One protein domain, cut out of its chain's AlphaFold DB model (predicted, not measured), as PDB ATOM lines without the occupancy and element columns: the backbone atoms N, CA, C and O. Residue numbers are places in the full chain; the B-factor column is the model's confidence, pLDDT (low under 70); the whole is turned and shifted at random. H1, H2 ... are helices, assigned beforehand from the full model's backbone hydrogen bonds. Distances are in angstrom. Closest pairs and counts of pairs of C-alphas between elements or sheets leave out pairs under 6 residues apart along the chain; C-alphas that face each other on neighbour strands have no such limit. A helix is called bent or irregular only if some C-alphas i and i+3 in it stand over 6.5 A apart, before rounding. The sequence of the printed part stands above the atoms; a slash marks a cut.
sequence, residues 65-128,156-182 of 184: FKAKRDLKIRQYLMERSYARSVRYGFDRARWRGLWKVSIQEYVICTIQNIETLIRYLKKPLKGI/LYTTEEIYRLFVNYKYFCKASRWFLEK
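AT A GLANCE: This is residues 65 to 128 and 156 to 182 of the 184 residues of the protein "Tnp_DDE_dom domain-containing protein" of Desulfotomaculum sp (UniProt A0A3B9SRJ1). Two long helices, H1 and H2, stand crosswise, with the last residues of H1, 84 to 88, meeting the middle of H2 at residues 108 to 112; the shorter helix H4 runs roughly side by side with H2, the opposite way, and its first residues, 168 to 172, pack crosswise on residues 74 to 81 of H1. Residues 65 to 73 of H1 stick out at one end, and the small helix H3 leads into H4 through a tight link. The printed part has 91 residues with four named helices in the order H1, H2, H3, H4 and no named strand; the class is all helix. It is only just loose, close to compact, with a radius of gyration of the C-alphas of 15.0 A, and spans 48 by 35 by 22 A.

IN THESE COORDINATES: Find C-alpha 65 at (194.522, 180.617, 160.622); from there H1 runs through residues 65 to 88, 35.5 A from first to last C-alpha. H1 is neither bent nor irregular, but only just: C-alphas 84 and 87 are 6.1 A apart. Go on to C-alpha 98 at (222.290, 190.598, 141.899), where H2, residues 98 to 122, begins its 36.4 A. Past the cut, look for H3 at residues 159 to 165, 9.1 A long. H4, residues 168 to 180, is 17.7 A long and ends at C-alpha 180, (214.887, 187.019, 141.863).

HOW THE PARTS SIT: Start with H1 and look at its residues 84 to 88, which alone touch H2, at residues 108 to 112; the closest C-alphas are those of Tyr 88 and Ile 108, 6.5 A apart. The two lines are about perpendicular, at 87 degrees. Earlier in H1, residues 74 to 81 alone touch H4, at residues 168 to 172, with the C-alphas of Ser 81 and Asn 168 closest at 6.9 A. Those lines are about perpendicular too, at 89 degrees. H2 and H4 are close but not clearly touching: their closest C-alphas, those of Cys 109 and Tyr 169, are 7.2 A apart, and they run opposite ways at a shallow tilt of 22 degrees. H3 and H4 meet only through their link, while H3 is apart from H1 and from H2. In H2 and H3 each O i to N i+4 pair is within hydrogen-bond range; in H1 17 of 20 are, and in H4 8 of 9.

THE WHOLE: The C-alphas of Arg 96 and Ile 128 are the two farthest apart, 48.3 A. Residues 129 to 155 are not printed, and C-alphas 128 and 156 are 16.0 A apart across this cut. Of the links that are printed whole, H1 to H2 is short and H3 to H4 tight. Look also at residues 118 to 128, of which 118 to 122 belong to H2, and residues 156 to 161, of which 159 to 161 belong to H3: both stretches stand free. Mean pLDDT of the printed part is 70.5, and residues 123 to 128 and 156 to 182 are under 70.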
ATOM      1  N   PHE A  65     194.622 179.295 160.002       94.69
ATOM      2  CA  PHE A  65     194.522 180.617 160.622       94.69
ATOM      3  C   PHE A  65     195.896 181.278 160.804       94.69
ATOM      4  O   PHE A  65     196.059 182.467 160.526       94.69
ATOM      5  N   LYS A  66     196.907 180.498 161.209       91.06
ATOM      6  CA  LYS A  66     198.281 180.979 161.392       91.06
ATOM      7  C   LYS A  66     198.875 181.493 160.079       91.06
ATOM      8  O   LYS A  66     199.427 182.588 160.067       91.06
ATOM      9  N   ALA A  67     198.710 180.745 158.985       89.06
ATOM     10  CA  ALA A  67     199.194 181.151 157.667       89.06
ATOM     11  C   ALA A  67     198.482 182.414 157.154       89.06
ATOM     12  O   ALA A  67     199.137 183.347 156.699       89.06
ATOM     13  N   LYS A  68     197.154 182.503 157.306       92.44
ATOM     14  CA  LYS A  68     196.391 183.709 156.935       92.44
ATOM     15  C   LYS A  68     196.810 184.941 157.739       92.44
ATOM     16  O   LYS A  68     196.966 186.023 157.175       92.44
ATOM     17  N   ARG A  69     197.011 184.786 159.051       89.88
ATOM     18  CA  ARG A  69     197.491 185.866 159.924       89.88
ATOM     19  C   ARG A  69     198.875 186.346 159.492       89.88
ATOM     20  O   ARG A  69     199.092 187.547 159.389       89.88
ATOM     21  N   ASP A  70     199.784 185.416 159.224       85.00
ATOM     22  CA  ASP A  70     201.141 185.693 158.752       85.00
ATOM     23  C   ASP A  70     201.140 186.419 157.393       85.00
ATOM     24  O   ASP A  70     201.814 187.437 157.245       85.00
ATOM     25  N   LEU A  71     200.302 185.990 156.440       84.56
ATOM     26  CA  LEU A  71     200.103 186.690 155.164       84.56
ATOM     27  C   LEU A  71     199.610 188.129 155.362       84.56
ATOM     28  O   LEU A  71     200.189 189.048 154.789       84.56
ATOM     29  N   LYS A  72     198.599 188.342 156.214       85.62
ATOM     30  CA  LYS A  72     198.067 189.684 156.503       85.62
ATOM     31  C   LYS A  72     199.119 190.599 157.138       85.62
ATOM     32  O   LYS A  72     199.206 191.774 156.791       85.62
ATOM     33  N   ILE A  73     199.931 190.060 158.049       80.44
ATOM     34  CA  ILE A  73     201.033 190.797 158.681       80.44
ATOM     35  C   ILE A  73     202.086 191.173 157.638       80.44
ATOM     36  O   ILE A  73     202.503 192.329 157.599       80.44
ATOM     37  N   ARG A  74     202.492 190.230 156.776       76.81
ATOM     38  CA  ARG A  74     203.449 190.511 155.699       76.81
ATOM     39  C   ARG A  74     202.929 191.578 154.760       76.81
ATOM     40  O   ARG A  74     203.672 192.506 154.488       76.81
ATOM     41  N   GLN A  75     201.680 191.469 154.322       80.00
ATOM     42  CA  GLN A  75     201.073 192.434 153.417       80.00
ATOM     43  C   GLN A  75     201.153 193.851 153.997       80.00
ATOM     44  O   GLN A  75     201.769 194.730 153.405       80.00
ATOM     45  N   TYR A  76     200.660 194.038 155.224       77.25
ATOM     46  CA  TYR A  76     200.676 195.341 155.888       77.25
ATOM     47  C   TYR A  76     202.094 195.888 156.145       77.25
ATOM     48  O   TYR A  76     202.350 197.076 155.933       77.25
ATOM     49  N   LEU A  77     203.027 195.052 156.621       74.88
ATOM     50  CA  LEU A  77     204.387 195.501 156.944       74.88
ATOM     51  C   LEU A  77     205.213 195.797 155.686       74.88
ATOM     52  O   LEU A  77     205.935 196.794 155.657       74.88
ATOM     53  N   MET A  78     205.088 194.956 154.657       74.75
ATOM     54  CA  MET A  78     205.861 195.056 153.418       74.75
ATOM     55  C   MET A  78     205.396 196.195 152.524       74.75
ATOM     56  O   MET A  78     206.226 196.953 152.034       74.75
ATOM     57  N   GLU A  79     204.087 196.360 152.333       79.69
ATOM     58  CA  GLU A  79     203.556 197.440 151.494       79.69
ATOM     59  C   GLU A  79     203.973 198.807 152.047       79.69
ATOM     60  O   GLU A  79     204.403 199.691 151.304       79.69
ATOM     61  N   ARG A  80     203.942 198.967 153.376       79.81
ATOM     62  CA  ARG A  80     204.334 200.216 154.034       79.81
ATOM     63  C   ARG A  80     205.826 200.520 153.896       79.81
ATOM     64  O   ARG A  80     206.195 201.684 153.719       79.81
ATOM     65  N   SER A  81     206.690 199.515 154.037       78.75
ATOM     66  CA  SER A  81     208.138 199.708 153.917       78.75
ATOM     67  C   SER A  81     208.568 199.934 152.472       78.75
ATOM     68  O   SER A  81     209.389 200.821 152.227       78.75
ATOM     69  N   TYR A  82     207.934 199.235 151.529       82.31
ATOM     70  CA  TYR A  82     208.095 199.437 150.094       82.31
ATOM     71  C   TYR A  82     207.652 200.839 149.657       82.31
ATOM     72  O   TYR A  82     208.435 201.587 149.083       82.31
ATOM     73  N   ALA A  83     206.440 201.276 150.014       87.38
ATOM     74  CA  ALA A  83     205.963 202.615 149.652       87.38
ATOM     75  C   ALA A  83     206.907 203.724 150.152       87.38
ATOM     76  O   ALA A  83     207.124 204.737 149.490       87.38
ATOM     77  N   ARG A  84     207.528 203.519 151.319       86.31
ATOM     78  CA  ARG A  84     208.519 204.451 151.859       86.31
ATOM     79  C   ARG A  84     209.871 204.370 151.150       86.31
ATOM     80  O   ARG A  84     210.573 205.382 151.123       86.31
ATOM     81  N   SER A  85     210.262 203.201 150.639       85.88
ATOM     82  CA  SER A  85     211.560 202.985 149.987       85.88
ATOM     83  C   SER A  85     211.619 203.617 148.600       85.88
ATOM     84  O   SER A  85     212.691 204.061 148.194       85.88
ATOM     85  N   VAL A  86     210.474 203.761 147.923       90.00
ATOM     86  CA  VAL A  86     210.354 204.429 146.612       90.00
ATOM     87  C   VAL A  86     210.988 205.827 146.610       90.00
ATOM     88  O   VAL A  86     211.650 206.194 145.645       90.00
ATOM     89  N   ARG A  87     210.907 206.579 147.718       90.38
ATOM     90  CA  ARG A  87     211.538 207.912 147.839       90.38
ATOM     91  C   ARG A  87     213.065 207.898 147.704       90.38
ATOM     92  O   ARG A  87     213.643 208.920 147.357       90.38
ATOM     93  N   TYR A  88     213.707 206.763 147.978       89.31
ATOM     94  CA  TYR A  88     215.154 206.568 147.829       89.31
ATOM     95  C   TYR A  88     215.511 205.830 146.527       89.31
ATOM     96  O   TYR A  88     216.633 205.349 146.389       89.31
ATOM     97  N   GLY A  89     214.567 205.710 145.584       88.75
ATOM     98  CA  GLY A  89     214.788 205.060 144.291       88.75
ATOM     99  C   GLY A  89     214.794 203.534 144.354       88.75
ATOM    100  O   GLY A  89     215.572 202.896 143.655       88.75
ATOM    101  N   PHE A  90     213.977 202.928 145.222       87.12
ATOM    102  CA  PHE A  90     213.848 201.464 145.294       87.12
ATOM    103  C   PHE A  90     213.086 200.850 144.103       87.12
ATOM    104  O   PHE A  90     213.229 199.669 143.813       87.12
ATOM    105  N   ASP A  91     212.281 201.651 143.407       88.44
ATOM    106  CA  ASP A  91     211.520 201.270 142.211       88.44
ATOM    107  C   ASP A  91     212.413 200.928 141.007       88.44
ATOM    108  O   ASP A  91     211.993 200.214 140.097       88.44
ATOM    109  N   ARG A  92     213.647 201.441 140.996       88.25
ATOM    110  CA  ARG A  92     214.582 201.314 139.883       88.25
ATOM    111  C   ARG A  92     215.906 200.726 140.350       88.25
ATOM    112  O   ARG A  92     216.586 201.265 141.220       88.25
ATOM    113  N   ALA A  93     216.321 199.644 139.699       88.31
ATOM    114  CA  ALA A  93     217.672 199.126 139.854       88.31
ATOM    115  C   ALA A  93     218.651 200.069 139.144       88.31
ATOM    116  O   ALA A  93     218.675 200.147 137.915       88.31
ATOM    117  N   ARG A  94     219.476 200.787 139.914       86.75
ATOM    118  CA  ARG A  94     220.502 201.675 139.344       86.75
ATOM    119  C   ARG A  94     221.637 200.876 138.692       86.75
ATOM    120  O   ARG A  94     222.303 201.368 137.783       86.75
ATOM    121  N   TRP A  95     221.857 199.646 139.151       87.00
ATOM    122  CA  TRP A  95     222.937 198.775 138.701       87.00
ATOM    123  C   TRP A  95     222.425 197.407 138.249       87.00
ATOM    124  O   TRP A  95     221.479 196.866 138.813       87.00
ATOM    125  N   ARG A  96     223.097 196.826 137.249       88.69
ATOM    126  CA  ARG A  96     222.849 195.452 136.787       88.69
ATOM    127  C   ARG A  96     223.678 194.453 137.599       88.69
ATOM    128  O   ARG A  96     224.864 194.687 137.836       88.69
ATOM    129  N   GLY A  97     223.063 193.330 137.963       89.12
ATOM    130  CA  GLY A  97     223.685 192.234 138.711       89.12
ATOM    131  C   GLY A  97     223.203 192.145 140.161       89.12
ATOM    132  O   GLY A  97     223.147 193.148 140.873       89.12
ATOM    133  N   LEU A  98     222.893 190.920 140.596       87.25
ATOM    134  CA  LEU A  98     222.290 190.598 141.899       87.25
ATOM    135  C   LEU A  98     223.022 191.234 143.085       87.25
ATOM    136  O   LEU A  98     222.397 191.841 143.949       87.25
ATOM    137  N   TRP A  99     224.351 191.134 143.105       89.81
ATOM    138  CA  TRP A  99     225.166 191.638 144.212       89.81
ATOM    139  C   TRP A  99     225.201 193.171 144.293       89.81
ATOM    140  O   TRP A  99     225.392 193.730 145.366       89.81
ATOM    141  N   LYS A 100     225.012 193.872 143.168       88.81
ATOM    142  CA  LYS A 100     224.961 195.342 143.152       88.81
ATOM    143  C   LYS A 100     223.596 195.835 143.607       88.81
ATOM    144  O   LYS A 100     223.512 196.782 144.384       88.81
ATOM    145  N   VAL A 101     222.535 195.166 143.148       89.50
ATOM    146  CA  VAL A 101     221.168 195.450 143.594       89.50
ATOM    147  C   VAL A 101     221.058 195.218 145.099       89.50
ATOM    148  O   VAL A 101     220.570 196.103 145.789       89.50
ATOM    149  N   SER A 102     221.613 194.125 145.638       88.25
ATOM    150  CA  SER A 102     221.563 193.859 147.083       88.25
ATOM    151  C   SER A 102     222.212 194.965 147.925       88.25
ATOM    152  O   SER A 102     221.654 195.346 148.952       88.25
ATOM    153  N   ILE A 103     223.326 195.554 147.472       89.94
ATOM    154  CA  ILE A 103     223.942 196.715 148.137       89.94
ATOM    155  C   ILE A 103     222.976 197.909 148.165       89.94
ATOM    156  O   ILE A 103     222.815 198.535 149.214       89.94
ATOM    157  N   GLN A 104     222.305 198.210 147.047       89.44
ATOM    158  CA  GLN A 104     221.290 199.269 146.984       89.44
ATOM    159  C   GLN A 104     220.143 198.998 147.976       89.44
ATOM    160  O   GLN A 104     219.766 199.899 148.727       89.44
ATOM    161  N   GLU A 105     219.627 197.764 148.038       87.62
ATOM    162  CA  GLU A 105     218.570 197.393 148.994       87.62
ATOM    163  C   GLU A 105     219.028 197.590 150.447       87.62
ATOM    164  O   GLU A 105     218.276 198.117 151.273       87.62
ATOM    165  N   TYR A 106     220.275 197.219 150.760       87.69
ATOM    166  CA  TYR A 106     220.837 197.362 152.100       87.69
ATOM    167  C   TYR A 106     220.950 198.817 152.530       87.69
ATOM    168  O   TYR A 106     220.483 199.149 153.620       87.69
ATOM    169  N   VAL A 107     221.489 199.691 151.679       90.94
ATOM    170  CA  VAL A 107     221.613 201.125 151.986       90.94
ATOM    171  C   VAL A 107     220.240 201.767 152.201       90.94
ATOM    172  O   VAL A 107     220.048 202.548 153.129       90.94
ATOM    173  N   ILE A 108     219.239 201.411 151.394       88.31
ATOM    174  CA  ILE A 108     217.884 201.949 151.566       88.31
ATOM    175  C   ILE A 108     217.269 201.459 152.886       88.31
ATOM    176  O   ILE A 108     216.655 202.238 153.621       88.31
ATOM    177  N   CYS A 109     217.467 200.185 153.229       85.25
ATOM    178  CA  CYS A 109     216.973 199.627 154.483       85.25
ATOM    179  C   CYS A 109     217.633 200.281 155.710       85.25
ATOM    180  O   CYS A 109     216.937 200.601 156.678       85.25
ATOM    181  N   THR A 110     218.946 200.541 155.676       87.50
ATOM    182  CA  THR A 110     219.639 201.204 156.791       87.50
ATOM    183  C   THR A 110     219.108 202.615 157.025       87.50
ATOM    184  O   THR A 110     218.792 202.955 158.167       87.50
ATOM    185  N   ILE A 111     218.892 203.401 155.966       89.56
ATOM    186  CA  ILE A 111     218.291 204.741 156.060       89.56
ATOM    187  C   ILE A 111     216.900 204.667 156.706       89.56
ATOM    188  O   ILE A 111     216.604 205.399 157.655       89.56
ATOM    189  N   GLN A 112     216.046 203.743 156.257       84.94
ATOM    190  CA  GLN A 112     214.706 203.574 156.827       84.94
ATOM    191  C   GLN A 112     214.722 203.183 158.309       84.94
ATOM    192  O   GLN A 112     213.842 203.620 159.066       84.94
ATOM    193  N   ASN A 113     215.697 202.370 158.723       84.38
ATOM    194  CA  ASN A 113     215.888 201.974 160.115       84.38
ATOM    195  C   ASN A 113     216.329 203.173 160.963       84.38
ATOM    196  O   ASN A 113     215.704 203.446 161.989       84.38
ATOM    197  N   ILE A 114     217.308 203.955 160.495       86.88
ATOM    198  CA  ILE A 114     217.781 205.175 161.170       86.88
ATOM    199  C   ILE A 114     216.636 206.181 161.343       86.88
ATOM    200  O   ILE A 114     216.374 206.644 162.452       86.88
ATOM    201  N   GLU A 115     215.868 206.470 160.290       84.81
ATOM    202  CA  GLU A 115     214.719 207.379 160.391       84.81
ATOM    203  C   GLU A 115     213.635 206.866 161.354       84.81
ATOM    204  O   GLU A 115     212.847 207.632 161.914       84.81
ATOM    205  N   THR A 116     213.524 205.549 161.508       82.31
ATOM    206  CA  THR A 116     212.582 204.941 162.448       82.31
ATOM    207  C   THR A 116     213.064 205.121 163.884       82.31
ATOM    208  O   THR A 116     212.272 205.572 164.711       82.31
ATOM    209  N   LEU A 117     214.354 204.902 164.154       80.94
ATOM    210  CA  LEU A 117     214.978 205.200 165.447       80.94
ATOM    211  C   LEU A 117     214.806 206.677 165.824       80.94
ATOM    212  O   LEU A 117     214.309 206.978 166.905       80.94
ATOM    213  N   ILE A 118     215.095 207.601 164.903       86.44
ATOM    214  CA  ILE A 118     214.913 209.045 165.129       86.44
ATOM    215  C   ILE A 118     213.455 209.372 165.481       86.44
ATOM    216  O   ILE A 118     213.196 210.176 166.376       86.44
ATOM    217  N   ARG A 119     212.474 208.751 164.812       79.12
ATOM    218  CA  ARG A 119     211.052 208.970 165.123       79.12
ATOM    219  C   ARG A 119     210.650 208.436 166.495       79.12
ATOM    220  O   ARG A 119     209.764 209.029 167.105       79.12
ATOM    221  N   TYR A 120     211.268 207.360 166.974       76.50
ATOM    222  CA  TYR A 120     211.049 206.876 168.338       76.50
ATOM    223  C   TYR A 120     211.677 207.795 169.384       76.50
ATOM    224  O   TYR A 120     211.048 208.045 170.404       76.50
ATOM    225  N   LEU A 121     212.849 208.366 169.100       78.81
ATOM    226  CA  LEU A 121     213.495 209.336 169.990       78.81
ATOM    227  C   LEU A 121     212.729 210.667 170.074       78.81
ATOM    228  O   LEU A 121     212.671 211.277 171.136       78.81
ATOM    229  N   LYS A 122     212.133 211.127 168.964       73.62
ATOM    230  CA  LYS A 122     211.421 212.418 168.887       73.62
ATOM    231  C   LYS A 122     209.993 212.392 169.438       73.62
ATOM    232  O   LYS A 122     209.443 213.448 169.737       73.62
ATOM    233  N   LYS A 123     209.353 211.225 169.532       63.72
ATOM    234  CA  LYS A 123     208.021 211.116 170.137       63.72
ATOM    235  C   LYS A 123     208.197 211.034 171.656       63.72
ATOM    236  O   LYS A 123     208.811 210.067 172.103       63.72
ATOM    237  N   PRO A 124     207.639 211.955 172.470       51.81
ATOM    238  CA  PRO A 124     207.499 211.662 173.890       51.81
ATOM    239  C   PRO A 124     206.668 210.383 173.980       51.81
ATOM    240  O   PRO A 124     205.653 210.263 173.288       51.81
ATOM    241  N   LEU A 125     207.132 209.398 174.749       54.97
ATOM    242  CA  LEU A 125     206.438 208.128 174.941       54.97
ATOM    243  C   LEU A 125     205.039 208.425 175.506       54.97
ATOM    244  O   LEU A 125     204.873 208.562 176.716       54.97
ATOM    245  N   LYS A 126     204.036 208.575 174.629       46.28
ATOM    246  CA  LYS A 126     202.615 208.708 174.977       46.28
ATOM    247  C   LYS A 126     202.180 207.370 175.575       46.28
ATOM    248  O   LYS A 126     201.710 206.494 174.863       46.28
ATOM    249  N   GLY A 127     202.476 207.184 176.855       45.91
ATOM    250  CA  GLY A 127     202.356 205.912 177.565       45.91
ATOM    251  C   GLY A 127     203.245 205.819 178.806       45.91
ATOM    252  O   GLY A 127     202.924 205.066 179.715       45.91
ATOM    253  N   ILE A 128     204.300 206.635 178.910       45.62
ATOM    254  CA  ILE A 128     205.040 206.823 180.165       45.62
ATOM    255  C   ILE A 128     204.659 208.185 180.742       45.62
ATOM    256  O   ILE A 128     205.462 209.112 180.804       45.62
ATOM    257  N   LEU A 156     215.796 197.583 175.705       37.44
ATOM    258  CA  LEU A 156     216.092 196.166 175.493       37.44
ATOM    259  C   LEU A 156     214.862 195.259 175.679       37.44
ATOM    260  O   LEU A 156     214.719 194.315 174.918       37.44
ATOM    261  N   TYR A 157     213.910 195.546 176.569       40.34
ATOM    262  CA  TYR A 157     212.635 194.807 176.645       40.34
ATOM    263  C   TYR A 157     211.694 195.163 175.487       40.34
ATOM    264  O   TYR A 157     210.978 194.301 174.980       40.34
ATOM    265  N   THR A 158     211.778 196.390 174.962       43.09
ATOM    266  CA  THR A 158     211.208 196.712 173.653       43.09
ATOM    267  C   THR A 158     211.989 196.092 172.504       43.09
ATOM    268  O   THR A 158     211.505 196.203 171.388       43.09
ATOM    269  N   THR A 159     213.128 195.405 172.699       41.50
ATOM    270  CA  THR A 159     213.750 194.682 171.578       41.50
ATOM    271  C   THR A 159     212.841 193.600 171.031       41.50
ATOM    272  O   THR A 159     212.874 193.410 169.838       41.50
ATOM    273  N   GLU A 160     211.934 192.988 171.789       41.34
ATOM    274  CA  GLU A 160     210.925 192.066 171.234       41.34
ATOM    275  C   GLU A 160     209.935 192.768 170.270       41.34
ATOM    276  O   GLU A 160     209.620 192.252 169.193       41.34
ATOM    277  N   GLU A 161     209.484 193.989 170.584       42.69
ATOM    278  CA  GLU A 161     208.623 194.795 169.695       42.69
ATOM    279  C   GLU A 161     209.403 195.500 168.576       42.69
ATOM    280  O   GLU A 161     208.928 195.622 167.447       42.69
ATOM    281  N   ILE A 162     210.635 195.906 168.861       42.72
ATOM    282  CA  ILE A 162     211.597 196.441 167.912       42.72
ATOM    283  C   ILE A 162     212.052 195.318 166.983       42.72
ATOM    284  O   ILE A 162     212.139 195.596 165.810       42.72
ATOM    285  N   TYR A 163     212.197 194.053 167.391       43.47
ATOM    286  CA  TYR A 163     212.416 192.884 166.525       43.47
ATOM    287  C   TYR A 163     211.192 192.639 165.637       43.47
ATOM    288  O   TYR A 163     211.363 192.298 164.468       43.47
ATOM    289  N   ARG A 164     209.969 192.907 166.128       41.97
ATOM    290  CA  ARG A 164     208.726 192.936 165.324       41.97
ATOM    291  C   ARG A 164     208.604 194.148 164.382       41.97
ATOM    292  O   ARG A 164     207.843 194.072 163.419       41.97
ATOM    293  N   LEU A 165     209.371 195.218 164.591       42.59
ATOM    294  CA  LEU A 165     209.497 196.389 163.701       42.59
ATOM    295  C   LEU A 165     210.789 196.389 162.849       42.59
ATOM    296  O   LEU A 165     210.831 197.030 161.803       42.59
ATOM    297  N   PHE A 166     211.813 195.629 163.245       42.22
ATOM    298  CA  PHE A 166     213.069 195.332 162.538       42.22
ATOM    299  C   PHE A 166     212.837 194.308 161.433       42.22
ATOM    300  O   PHE A 166     213.729 194.053 160.620       42.22
ATOM    301  N   VAL A 167     211.628 193.744 161.346       45.38
ATOM    302  CA  VAL A 167     211.242 192.852 160.255       45.38
ATOM    303  C   VAL A 167     211.080 193.556 158.906       45.38
ATOM    304  O   VAL A 167     210.444 193.016 158.011       45.38
ATOM    305  N   ASN A 168     211.711 194.710 158.695       48.59
ATOM    306  CA  ASN A 168     212.000 195.128 157.332       48.59
ATOM    307  C   ASN A 168     213.015 194.176 156.703       48.59
ATOM    308  O   ASN A 168     212.722 193.606 155.668       48.59
ATOM    309  N   TYR A 169     214.133 193.842 157.346       43.59
ATOM    310  CA  TYR A 169     215.166 193.055 156.655       43.59
ATOM    311  C   TYR A 169     214.739 191.607 156.339       43.59
ATOM    312  O   TYR A 169     214.972 191.110 155.239       43.59
ATOM    313  N   LYS A 170     214.049 190.922 157.266       44.69
ATOM    314  CA  LYS A 170     213.673 189.500 157.100       44.69
ATOM    315  C   LYS A 170     212.512 189.281 156.121       44.69
ATOM    316  O   LYS A 170     212.441 188.208 155.523       44.69
ATOM    317  N   TYR A 171     211.612 190.256 155.961       47.00
ATOM    318  CA  TYR A 171     210.528 190.179 154.974       47.00
ATOM    319  C   TYR A 171     210.931 190.805 153.628       47.00
ATOM    320  O   TYR A 171     210.570 190.254 152.593       47.00
ATOM    321  N   PHE A 172     211.752 191.861 153.624       48.06
ATOM    322  CA  PHE A 172     212.220 192.544 152.413       48.06
ATOM    323  C   PHE A 172     213.264 191.724 151.649       48.06
ATOM    324  O   PHE A 172     213.079 191.466 150.466       48.06
ATOM    325  N   CYS A 173     214.273 191.180 152.340       43.34
ATOM    326  CA  CYS A 173     215.316 190.357 151.717       43.34
ATOM    327  C   CYS A 173     214.804 188.962 151.287       43.34
ATOM    328  O   CYS A 173     215.297 188.376 150.326       43.34
ATOM    329  N   LYS A 174     213.759 188.424 151.946       45.38
ATOM    330  CA  LYS A 174     213.066 187.213 151.458       45.38
ATOM    331  C   LYS A 174     212.208 187.489 150.226       45.38
ATOM    332  O   LYS A 174     212.113 186.609 149.380       45.38
ATOM    333  N   ALA A 175     211.583 188.662 150.121       43.59
ATOM    334  CA  ALA A 175     210.779 189.019 148.958       43.59
ATOM    335  C   ALA A 175     211.643 189.309 147.725       43.59
ATOM    336  O   ALA A 175     211.309 188.808 146.656       43.59
ATOM    337  N   SER A 176     212.772 190.017 147.863       44.53
ATOM    338  CA  SER A 176     213.701 190.220 146.745       44.53
ATOM    339  C   SER A 176     214.347 188.905 146.308       44.53
ATOM    340  O   SER A 176     214.301 188.588 145.124       44.53
ATOM    341  N   ARG A 177     214.817 188.052 147.235       41.84
ATOM    342  CA  ARG A 177     215.320 186.705 146.887       41.84
ATOM    343  C   ARG A 177     214.258 185.827 146.205       41.84
ATOM    344  O   ARG A 177     214.580 185.181 145.219       41.84
ATOM    345  N   TRP A 178     213.001 185.843 146.660       42.22
ATOM    346  CA  TRP A 178     211.910 185.072 146.040       42.22
ATOM    347  C   TRP A 178     211.491 185.613 144.661       42.22
ATOM    348  O   TRP A 178     211.141 184.835 143.780       42.22
ATOM    349  N   PHE A 179     211.540 186.934 144.454       38.25
ATOM    350  CA  PHE A 179     211.282 187.571 143.155       38.25
ATOM    351  C   PHE A 179     212.431 187.317 142.161       38.25
ATOM    352  O   PHE A 179     212.185 187.082 140.983       38.25
ATOM    353  N   LEU A 180     213.677 187.282 142.650       40.09
ATOM    354  CA  LEU A 180     214.887 187.019 141.863       40.09
ATOM    355  C   LEU A 180     215.082 185.526 141.529       40.09
ATOM    356  O   LEU A 180     215.534 185.213 140.435       40.09
ATOM    357  N   GLU A 181     214.687 184.599 142.410       38.16
ATOM    358  CA  GLU A 181     214.697 183.142 142.151       38.16
ATOM    359  C   GLU A 181     213.599 182.685 141.171       38.16
ATOM    360  O   GLU A 181     213.636 181.557 140.696       38.16
ATOM    361  N   LYS A 182     212.607 183.534 140.877       38.44
ATOM    362  CA  LYS A 182     211.491 183.250 139.956       38.44
ATOM    363  C   LYS A 182     211.684 183.818 138.543       38.44
ATOM    364  O   LYS A 182     210.852 183.540 137.683       38.44
TER     365      LYS A 182